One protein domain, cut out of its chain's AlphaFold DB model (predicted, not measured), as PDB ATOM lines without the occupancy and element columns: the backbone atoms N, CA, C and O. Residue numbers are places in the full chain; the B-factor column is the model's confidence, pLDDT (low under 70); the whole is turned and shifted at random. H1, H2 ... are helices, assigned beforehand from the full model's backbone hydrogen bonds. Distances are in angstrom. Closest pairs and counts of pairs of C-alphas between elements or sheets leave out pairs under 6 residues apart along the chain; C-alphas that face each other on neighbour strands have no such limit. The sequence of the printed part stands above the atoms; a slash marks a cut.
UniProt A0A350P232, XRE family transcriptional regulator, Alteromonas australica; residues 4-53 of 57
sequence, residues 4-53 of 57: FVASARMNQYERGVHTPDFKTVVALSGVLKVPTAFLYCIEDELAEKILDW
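Overview. This is residues 4 to 53 of the 57 residues of the protein "XRE family transcriptional regulator" of Alteromonas australica (UniProt A0A350P232). What does one see first? A short row of three helices, with the small H3 in the middle and H2 and H4 packed on either side of it, makes the body, while residues 4 to 19, with H1, stick out as a free arm beyond the H2 end. What is it built of? The printed part has 50 residues with four named helices, in the order H1, H2, H3, H4, and no named strand; the class is all helix. How spread out is it? It is loose, with a radius of gyration of the C-alphas of 12.3 A, and elongated, spanning 32 by 20 by 19 A.

Along the chain. Where does the first helix run? H1 is residues 4 to 13, 15.6 A from first to last C-alpha, and C-alpha 4 is at (-41.991, -121.340, 31.757). What follows? H2 is residues 22 to 32, 15.1 A long, and H3 is residues 36 to 40. Where is the last helix? H4 is residues 44 to 52, 12.4 A long, and C-alpha 52 is at (-22.315, -108.973, 54.235).

Arrangement. What does H1 touch? H1 touches no helix. Which helices touch? H2 and H3 touch, their closest C-alphas, those of Ser 29 and Thr 36, being 5.1 A apart. H3 and H4 touch, their closest C-alphas, those of Phe 38 and Ala 47, being 5.6 A apart; H2 and H4 are apart. How do the backbones run? Every O i to N i+4 pair is within hydrogen-bond range in H2, against 3 of 6 in H1, 4 of 5 in H4 and 0 of 1 in H3, where 2 of 2 O i to N i+3 pairs are.

Size, cuts and confidence. How large is it? The two C-alphas farthest apart, those of Phe 4 and Lys 49, are 33.6 A apart. Is anything missing or long? The printed part has no cut; the link from H1 to H2 is short, and those from H2 to H3 and from H3 to H4 are tight. Where is confidence low? Residues 4 to 19 are under 70, and the mean pLDDT of the printed part is 78.1.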
ATOM      1  N   PHE A   4     -42.014-119.928  32.117       48.66
ATOM      2  CA  PHE A   4     -41.991-121.340  31.757       48.66
ATOM      3  C   PHE A   4     -40.641-121.806  31.189       48.66
ATOM      4  O   PHE A   4     -40.337-122.991  31.275       48.66
ATOM      5  N   VAL A   5     -39.771-120.910  30.700       47.28
ATOM      6  CA  VAL A   5     -38.387-121.291  30.322       47.28
ATOM      7  C   VAL A   5     -37.451-121.322  31.530       47.28
ATOM      8  O   VAL A   5     -36.459-122.051  31.523       47.28
ATOM      9  N   ALA A   6     -37.772-120.561  32.584       47.59
ATOM     10  CA  ALA A   6     -37.026-120.581  33.841       47.59
ATOM     11  C   ALA A   6     -37.110-121.958  34.528       47.59
ATOM     12  O   ALA A   6     -36.100-122.452  35.029       47.59
ATOM     13  N   SER A   7     -38.275-122.619  34.479       52.31
ATOM     14  CA  SER A   7     -38.450-123.953  35.072       52.31
ATOM     15  C   SER A   7     -37.716-125.050  34.293       52.31
ATOM     16  O   SER A   7     -37.163-125.960  34.904       52.31
ATOM     17  N   ALA A   8     -37.618-124.940  32.964       45.28
ATOM     18  CA  ALA A   8     -36.892-125.916  32.149       45.28
ATOM     19  C   ALA A   8     -35.375-125.926  32.432       45.28
ATOM     20  O   ALA A   8     -34.751-126.984  32.342       45.28
ATOM     21  N   ARG A   9     -34.780-124.779  32.804       49.25
ATOM     22  CA  ARG A   9     -33.354-124.683  33.183       49.25
ATOM     23  C   ARG A   9     -33.092-125.065  34.641       49.25
ATOM     24  O   ARG A   9     -32.089-125.713  34.904       49.25
ATOM     25  N   MET A  10     -34.001-124.741  35.563       48.28
ATOM     26  CA  MET A  10     -33.925-125.197  36.963       48.28
ATOM     27  C   MET A  10     -33.918-126.732  37.059       48.28
ATOM     28  O   MET A  10     -33.070-127.309  37.734       48.28
ATOM     29  N   ASN A  11     -34.772-127.395  36.273       46.44
ATOM     30  CA  ASN A  11     -34.892-128.856  36.222       46.44
ATOM     31  C   ASN A  11     -33.624-129.582  35.698       46.44
ATOM     32  O   ASN A  11     -33.487-130.792  35.861       46.44
ATOM     33  N   GLN A  12     -32.679-128.875  35.059       50.84
ATOM     34  CA  GLN A  12     -31.394-129.462  34.644       50.84
ATOM     35  C   GLN A  12     -30.326-129.425  35.747       50.84
ATOM     36  O   GLN A  12     -29.443-130.286  35.755       50.84
ATOM     37  N   TYR A  13     -30.420-128.491  36.698       51.19
ATOM     38  CA  TYR A  13     -29.485-128.407  37.826       51.19
ATOM     39  C   TYR A  13     -29.832-129.394  38.947       51.19
ATOM     40  O   TYR A  13     -28.927-129.935  39.578       51.19
ATOM     41  N   GLU A  14     -31.113-129.732  39.123       50.16
ATOM     42  CA  GLU A  14     -31.575-130.716  40.121       50.16
ATOM     43  C   GLU A  14     -31.080-132.150  39.856       50.16
ATOM     44  O   GLU A  14     -31.088-132.989  40.753       50.16
ATOM     45  N   ARG A  15     -30.608-132.448  38.636       50.66
ATOM     46  CA  ARG A  15     -30.113-133.781  38.247       50.66
ATOM     47  C   ARG A  15     -28.587-133.917  38.236       50.66
ATOM     48  O   ARG A  15     -28.098-134.987  37.884       50.66
ATOM     49  N   GLY A  16     -27.833-132.873  38.599       52.25
ATOM     50  CA  GLY A  16     -26.373-132.947  38.761       52.25
ATOM     51  C   GLY A  16     -25.565-133.219  37.482       52.25
ATOM     52  O   GLY A  16     -24.415-133.635  37.574       52.25
ATOM     53  N   VAL A  17     -26.135-133.014  36.287       54.00
ATOM     54  CA  VAL A  17     -25.467-133.377  35.020       54.00
ATOM     55  C   VAL A  17     -24.541-132.273  34.494       54.00
ATOM     56  O   VAL A  17     -23.497-132.593  33.935       54.00
ATOM     57  N   HIS A  18     -24.846-130.988  34.714       65.56
ATOM     58  CA  HIS A  18     -23.970-129.886  34.299       65.56
ATOM     59  C   HIS A  18     -23.932-128.763  35.336       65.56
ATOM     60  O   HIS A  18     -24.898-128.022  35.515       65.56
ATOM     61  N   THR A  19     -22.783-128.613  35.995       65.44
ATOM     62  CA  THR A  19     -22.445-127.397  36.733       65.44
ATOM     63  C   THR A  19     -22.364-126.226  35.750       65.44
ATOM     64  O   THR A  19     -21.742-126.367  34.692       65.44
ATOM     65  N   PRO A  20     -22.991-125.074  36.052       76.38
ATOM     66  CA  PRO A  20     -22.820-123.880  35.236       76.38
ATOM     67  C   PRO A  20     -21.333-123.515  35.189       76.38
ATOM     68  O   PRO A  20     -20.620-123.651  36.187       76.38
ATOM     69  N   ASP A  21     -20.854-123.062  34.030       87.81
ATOM     70  CA  ASP A  21     -19.487-122.563  33.943       87.81
ATOM     71  C   ASP A  21     -19.313-121.324  34.836       87.81
ATOM     72  O   ASP A  21     -20.273-120.638  35.202       87.81
ATOM     73  N   PHE A  22     -18.069-121.017  35.201       88.88
ATOM     74  CA  PHE A  22     -17.802-119.902  36.110       88.88
ATOM     75  C   PHE A  22     -18.342-118.564  35.569       88.88
ATOM     76  O   PHE A  22     -18.801-117.721  36.335       88.88
ATOM     77  N   LYS A  23     -18.368-118.385  34.241       93.25
ATOM     78  CA  LYS A  23     -18.938-117.192  33.596       93.25
ATOM     79  C   LYS A  23     -20.434-117.056  33.863       93.25
ATOM     80  O   LYS A  23     -20.902-115.958  34.153       93.25
ATOM     81  N   THR A  24     -21.169-118.158  33.799       91.44
ATOM     82  CA  THR A  24     -22.596-118.206  34.124       91.44
ATOM     83  C   THR A  24     -22.824-117.859  35.591       91.44
ATOM     84  O   THR A  24     -23.735-117.091  35.895       91.44
ATOM     85  N   VAL A  25     -21.972-118.345  36.497       92.88
ATOM     86  CA  VAL A  25     -22.079-118.038  37.932       92.88
ATOM     87  C   VAL A  25     -21.779-116.564  38.226       92.88
ATOM     88  O   VAL A  25     -22.496-115.948  39.007       92.88
ATOM     89  N   VAL A  26     -20.803-115.957  37.542       91.94
ATOM     90  CA  VAL A  26     -20.533-114.507  37.625       91.94
ATOM     91  C   VAL A  26     -21.696-113.678  37.065       91.94
ATOM     92  O   VAL A  26     -22.077-112.663  37.644       91.94
ATOM     93  N   ALA A  27     -22.291-114.096  35.947       92.94
ATOM     94  CA  ALA A  27     -23.463-113.411  35.403       92.94
ATOM     95  C   ALA A  27     -24.655-113.495  36.372       92.94
ATOM     96  O   ALA A  27     -25.356-112.507  36.590       92.94
ATOM     97  N   LEU A  28     -24.856-114.663  36.986       89.81
ATOM     98  CA  LEU A  28     -25.906-114.888  37.971       89.81
ATOM     99  C   LEU A  28     -25.689-114.047  39.234       89.81
ATOM    100  O   LEU A  28     -26.632-113.410  39.701       89.81
ATOM    101  N   SER A  29     -24.461-113.996  39.756       91.81
ATOM    102  CA  SER A  29     -24.131-113.207  40.947       91.81
ATOM    103  C   SER A  29     -24.381-111.711  40.727       91.81
ATOM    104  O   SER A  29     -24.973-111.056  41.585       91.81
ATOM    105  N   GLY A  30     -24.069-111.194  39.532       89.62
ATOM    106  CA  GLY A  30     -24.386-109.819  39.137       89.62
ATOM    107  C   GLY A  30     -25.889-109.518  39.094       89.62
ATOM    108  O   GLY A  30     -26.317-108.460  39.555       89.62
ATOM    109  N   VAL A  31     -26.710-110.449  38.596       92.06
ATOM    110  CA  VAL A  31     -28.180-110.298  38.580       92.06
ATOM    111  C   VAL A  31     -28.764-110.365  39.992       92.06
ATOM    112  O   VAL A  31     -29.662-109.589  40.323       92.06
ATOM    113  N   LEU A  32     -28.252-111.271  40.825       88.50
ATOM    114  CA  LEU A  32     -28.699-111.467  42.206       88.50
ATOM    115  C   LEU A  32     -28.149-110.414  43.179       88.50
ATOM    116  O   LEU A  32     -28.638-110.331  44.302       88.50
ATOM    117  N   LYS A  33     -27.174-109.600  42.753       90.00
ATOM    118  CA  LYS A  33     -26.459-108.621  43.588       90.00
ATOM    119  C   LYS A  33     -25.829-109.253  44.834       90.00
ATOM    120  O   LYS A  33     -25.858-108.672  45.913       90.00
ATOM    121  N   VAL A  34     -25.246-110.437  44.663       90.00
ATOM    122  CA  VAL A  34     -24.508-111.153  45.711       90.00
ATOM    123  C   VAL A  34     -23.071-111.396  45.254       90.00
ATOM    124  O   VAL A  34     -22.830-111.487  44.046       90.00
ATOM    125  N   PRO A  35     -22.093-111.537  46.161       93.25
ATOM    126  CA  PRO A  35     -20.749-111.941  45.766       93.25
ATOM    127  C   PRO A  35     -20.751-113.322  45.110       93.25
ATOM    128  O   PRO A  35     -21.411-114.241  45.578       93.25
ATOM    129  N   THR A  36     -19.967-113.514  44.047       93.75
ATOM    130  CA  THR A  36     -19.885-114.805  43.333       93.75
ATOM    131  C   THR A  36     -19.517-115.970  44.259       93.75
ATOM    132  O   THR A  36     -19.997-117.082  44.062       93.75
ATOM    133  N   ALA A  37     -18.714-115.711  45.296       93.44
ATOM    134  CA  ALA A  37     -18.338-116.700  46.306       93.44
ATOM    135  C   ALA A  37     -19.543-117.261  47.086       93.44
ATOM    136  O   ALA A  37     -19.511-118.421  47.487       93.44
ATOM    137  N   PHE A  38     -20.621-116.483  47.234       93.44
ATOM    138  CA  PHE A  38     -21.848-116.907  47.914       93.44
ATOM    139  C   PHE A  38     -22.475-118.132  47.233       93.44
ATOM    140  O   PHE A  38     -22.965-119.030  47.901       93.44
ATOM    141  N   LEU A  39     -22.389-118.217  45.901       91.56
ATOM    142  CA  LEU A  39     -22.988-119.299  45.109       91.56
ATOM    143  C   LEU A  39     -22.235-120.638  45.212       91.56
ATOM    144  O   LEU A  39     -22.697-121.639  44.667       91.56
ATOM    145  N   TYR A  40     -21.086-120.653  45.890       90.88
ATOM    146  CA  TYR A  40     -20.273-121.847  46.133       90.88
ATOM    147  C   TYR A  40     -20.112-122.177  47.622       90.88
ATOM    148  O   TYR A  40     -19.489-123.187  47.945       90.88
ATOM    149  N   CYS A  41     -20.623-121.334  48.522       91.31
ATOM    150  CA  CYS A  41     -20.493-121.530  49.960       91.31
ATOM    151  C   CYS A  41     -21.660-122.371  50.480       91.31
ATOM    152  O   CYS A  41     -22.818-122.051  50.220       91.31
ATOM    153  N   ILE A  42     -21.343-123.456  51.187       91.06
ATOM    154  CA  ILE A  42     -22.339-124.382  51.750       91.06
ATOM    155  C   ILE A  42     -22.537-124.168  53.252       91.06
ATOM    156  O   ILE A  42     -23.497-124.668  53.826       91.06
ATOM    157  N   GLU A  43     -21.605-123.471  53.896       93.75
ATOM    158  CA  GLU A  43     -21.618-123.193  55.321       93.75
ATOM    159  C   GLU A  43     -22.422-121.920  55.593       93.75
ATOM    160  O   GLU A  43     -21.962-120.824  55.278       93.75
ATOM    161  N   ASP A  44     -23.595-122.056  56.215       86.94
ATOM    162  CA  ASP A  44     -24.528-120.944  56.459       86.94
ATOM    163  C   ASP A  44     -23.851-119.723  57.113       86.94
ATOM    164  O   ASP A  44     -23.945-118.607  56.604       86.94
ATOM    165  N   GLU A  45     -23.065-119.934  58.177       93.12
ATOM    166  CA  GLU A  45     -22.355-118.849  58.877       93.12
ATOM    167  C   GLU A  45     -21.320-118.128  57.999       93.12
ATOM    168  O   GLU A  45     -21.016-116.948  58.203       93.12
ATOM    169  N   LEU A  46     -20.710-118.839  57.048       90.50
ATOM    170  CA  LEU A  46     -19.746-118.255  56.120       90.50
ATOM    171  C   LEU A  46     -20.471-117.559  54.968       90.50
ATOM    172  O   LEU A  46     -20.039-116.484  54.551       90.50
ATOM    173  N   ALA A  47     -21.580-118.123  54.491       90.00
ATOM    174  CA  ALA A  47     -22.413-117.536  53.456       90.00
ATOM    175  C   ALA A  47     -22.974-116.176  53.900       90.00
ATOM    176  O   ALA A  47     -22.924-115.224  53.122       90.00
ATOM    177  N   GLU A  48     -23.405-116.054  55.159       92.00
ATOM    178  CA  GLU A  48     -23.813-114.777  55.759       92.00
ATOM    179  C   GLU A  48     -22.677-113.744  55.727       92.00
ATOM    180  O   GLU A  48     -22.857-112.635  55.226       92.00
ATOM    181  N   LYS A  49     -21.466-114.127  56.154       93.31
ATOM    182  CA  LYS A  49     -20.288-113.238  56.119       93.31
ATOM    183  C   LYS A  49     -19.894-112.834  54.702       93.31
ATOM    184  O   LYS A  49     -19.439-111.713  54.487       93.31
ATOM    185  N   ILE A  50     -20.030-113.748  53.742       92.56
ATOM    186  CA  ILE A  50     -19.782-113.464  52.329       92.56
ATOM    187  C   ILE A  50     -20.838-112.491  51.809       92.56
ATOM    188  O   ILE A  50     -20.479-111.572  51.089       92.56
ATOM    189  N   LEU A  51     -22.111-112.654  52.166       89.75
ATOM    190  CA  LEU A  51     -23.182-111.762  51.724       89.75
ATOM    191  C   LEU A  51     -23.020-110.341  52.287       89.75
ATOM    192  O   LEU A  51     -23.202-109.369  51.553       89.75
ATOM    193  N   ASP A  52     -22.614-110.237  53.552       89.31
ATOM    194  CA  ASP A  52     -22.315-108.973  54.235       89.31
ATOM    195  C   ASP A  52     -21.060-108.278  53.707       89.31
ATOM    196  O   ASP A  52     -20.855-107.081  53.939       89.31
ATOM    197  N   TRP A  53     -20.213-109.000  52.968       81.62
ATOM    198  CA  TRP A  53     -19.100-108.414  52.244       81.62
ATOM    199  C   TRP A  53     -19.658-107.606  51.070       81.62
ATOM    200  O   TRP A  53     -19.720-108.064  49.927       81.62
TER     201      TRP A  53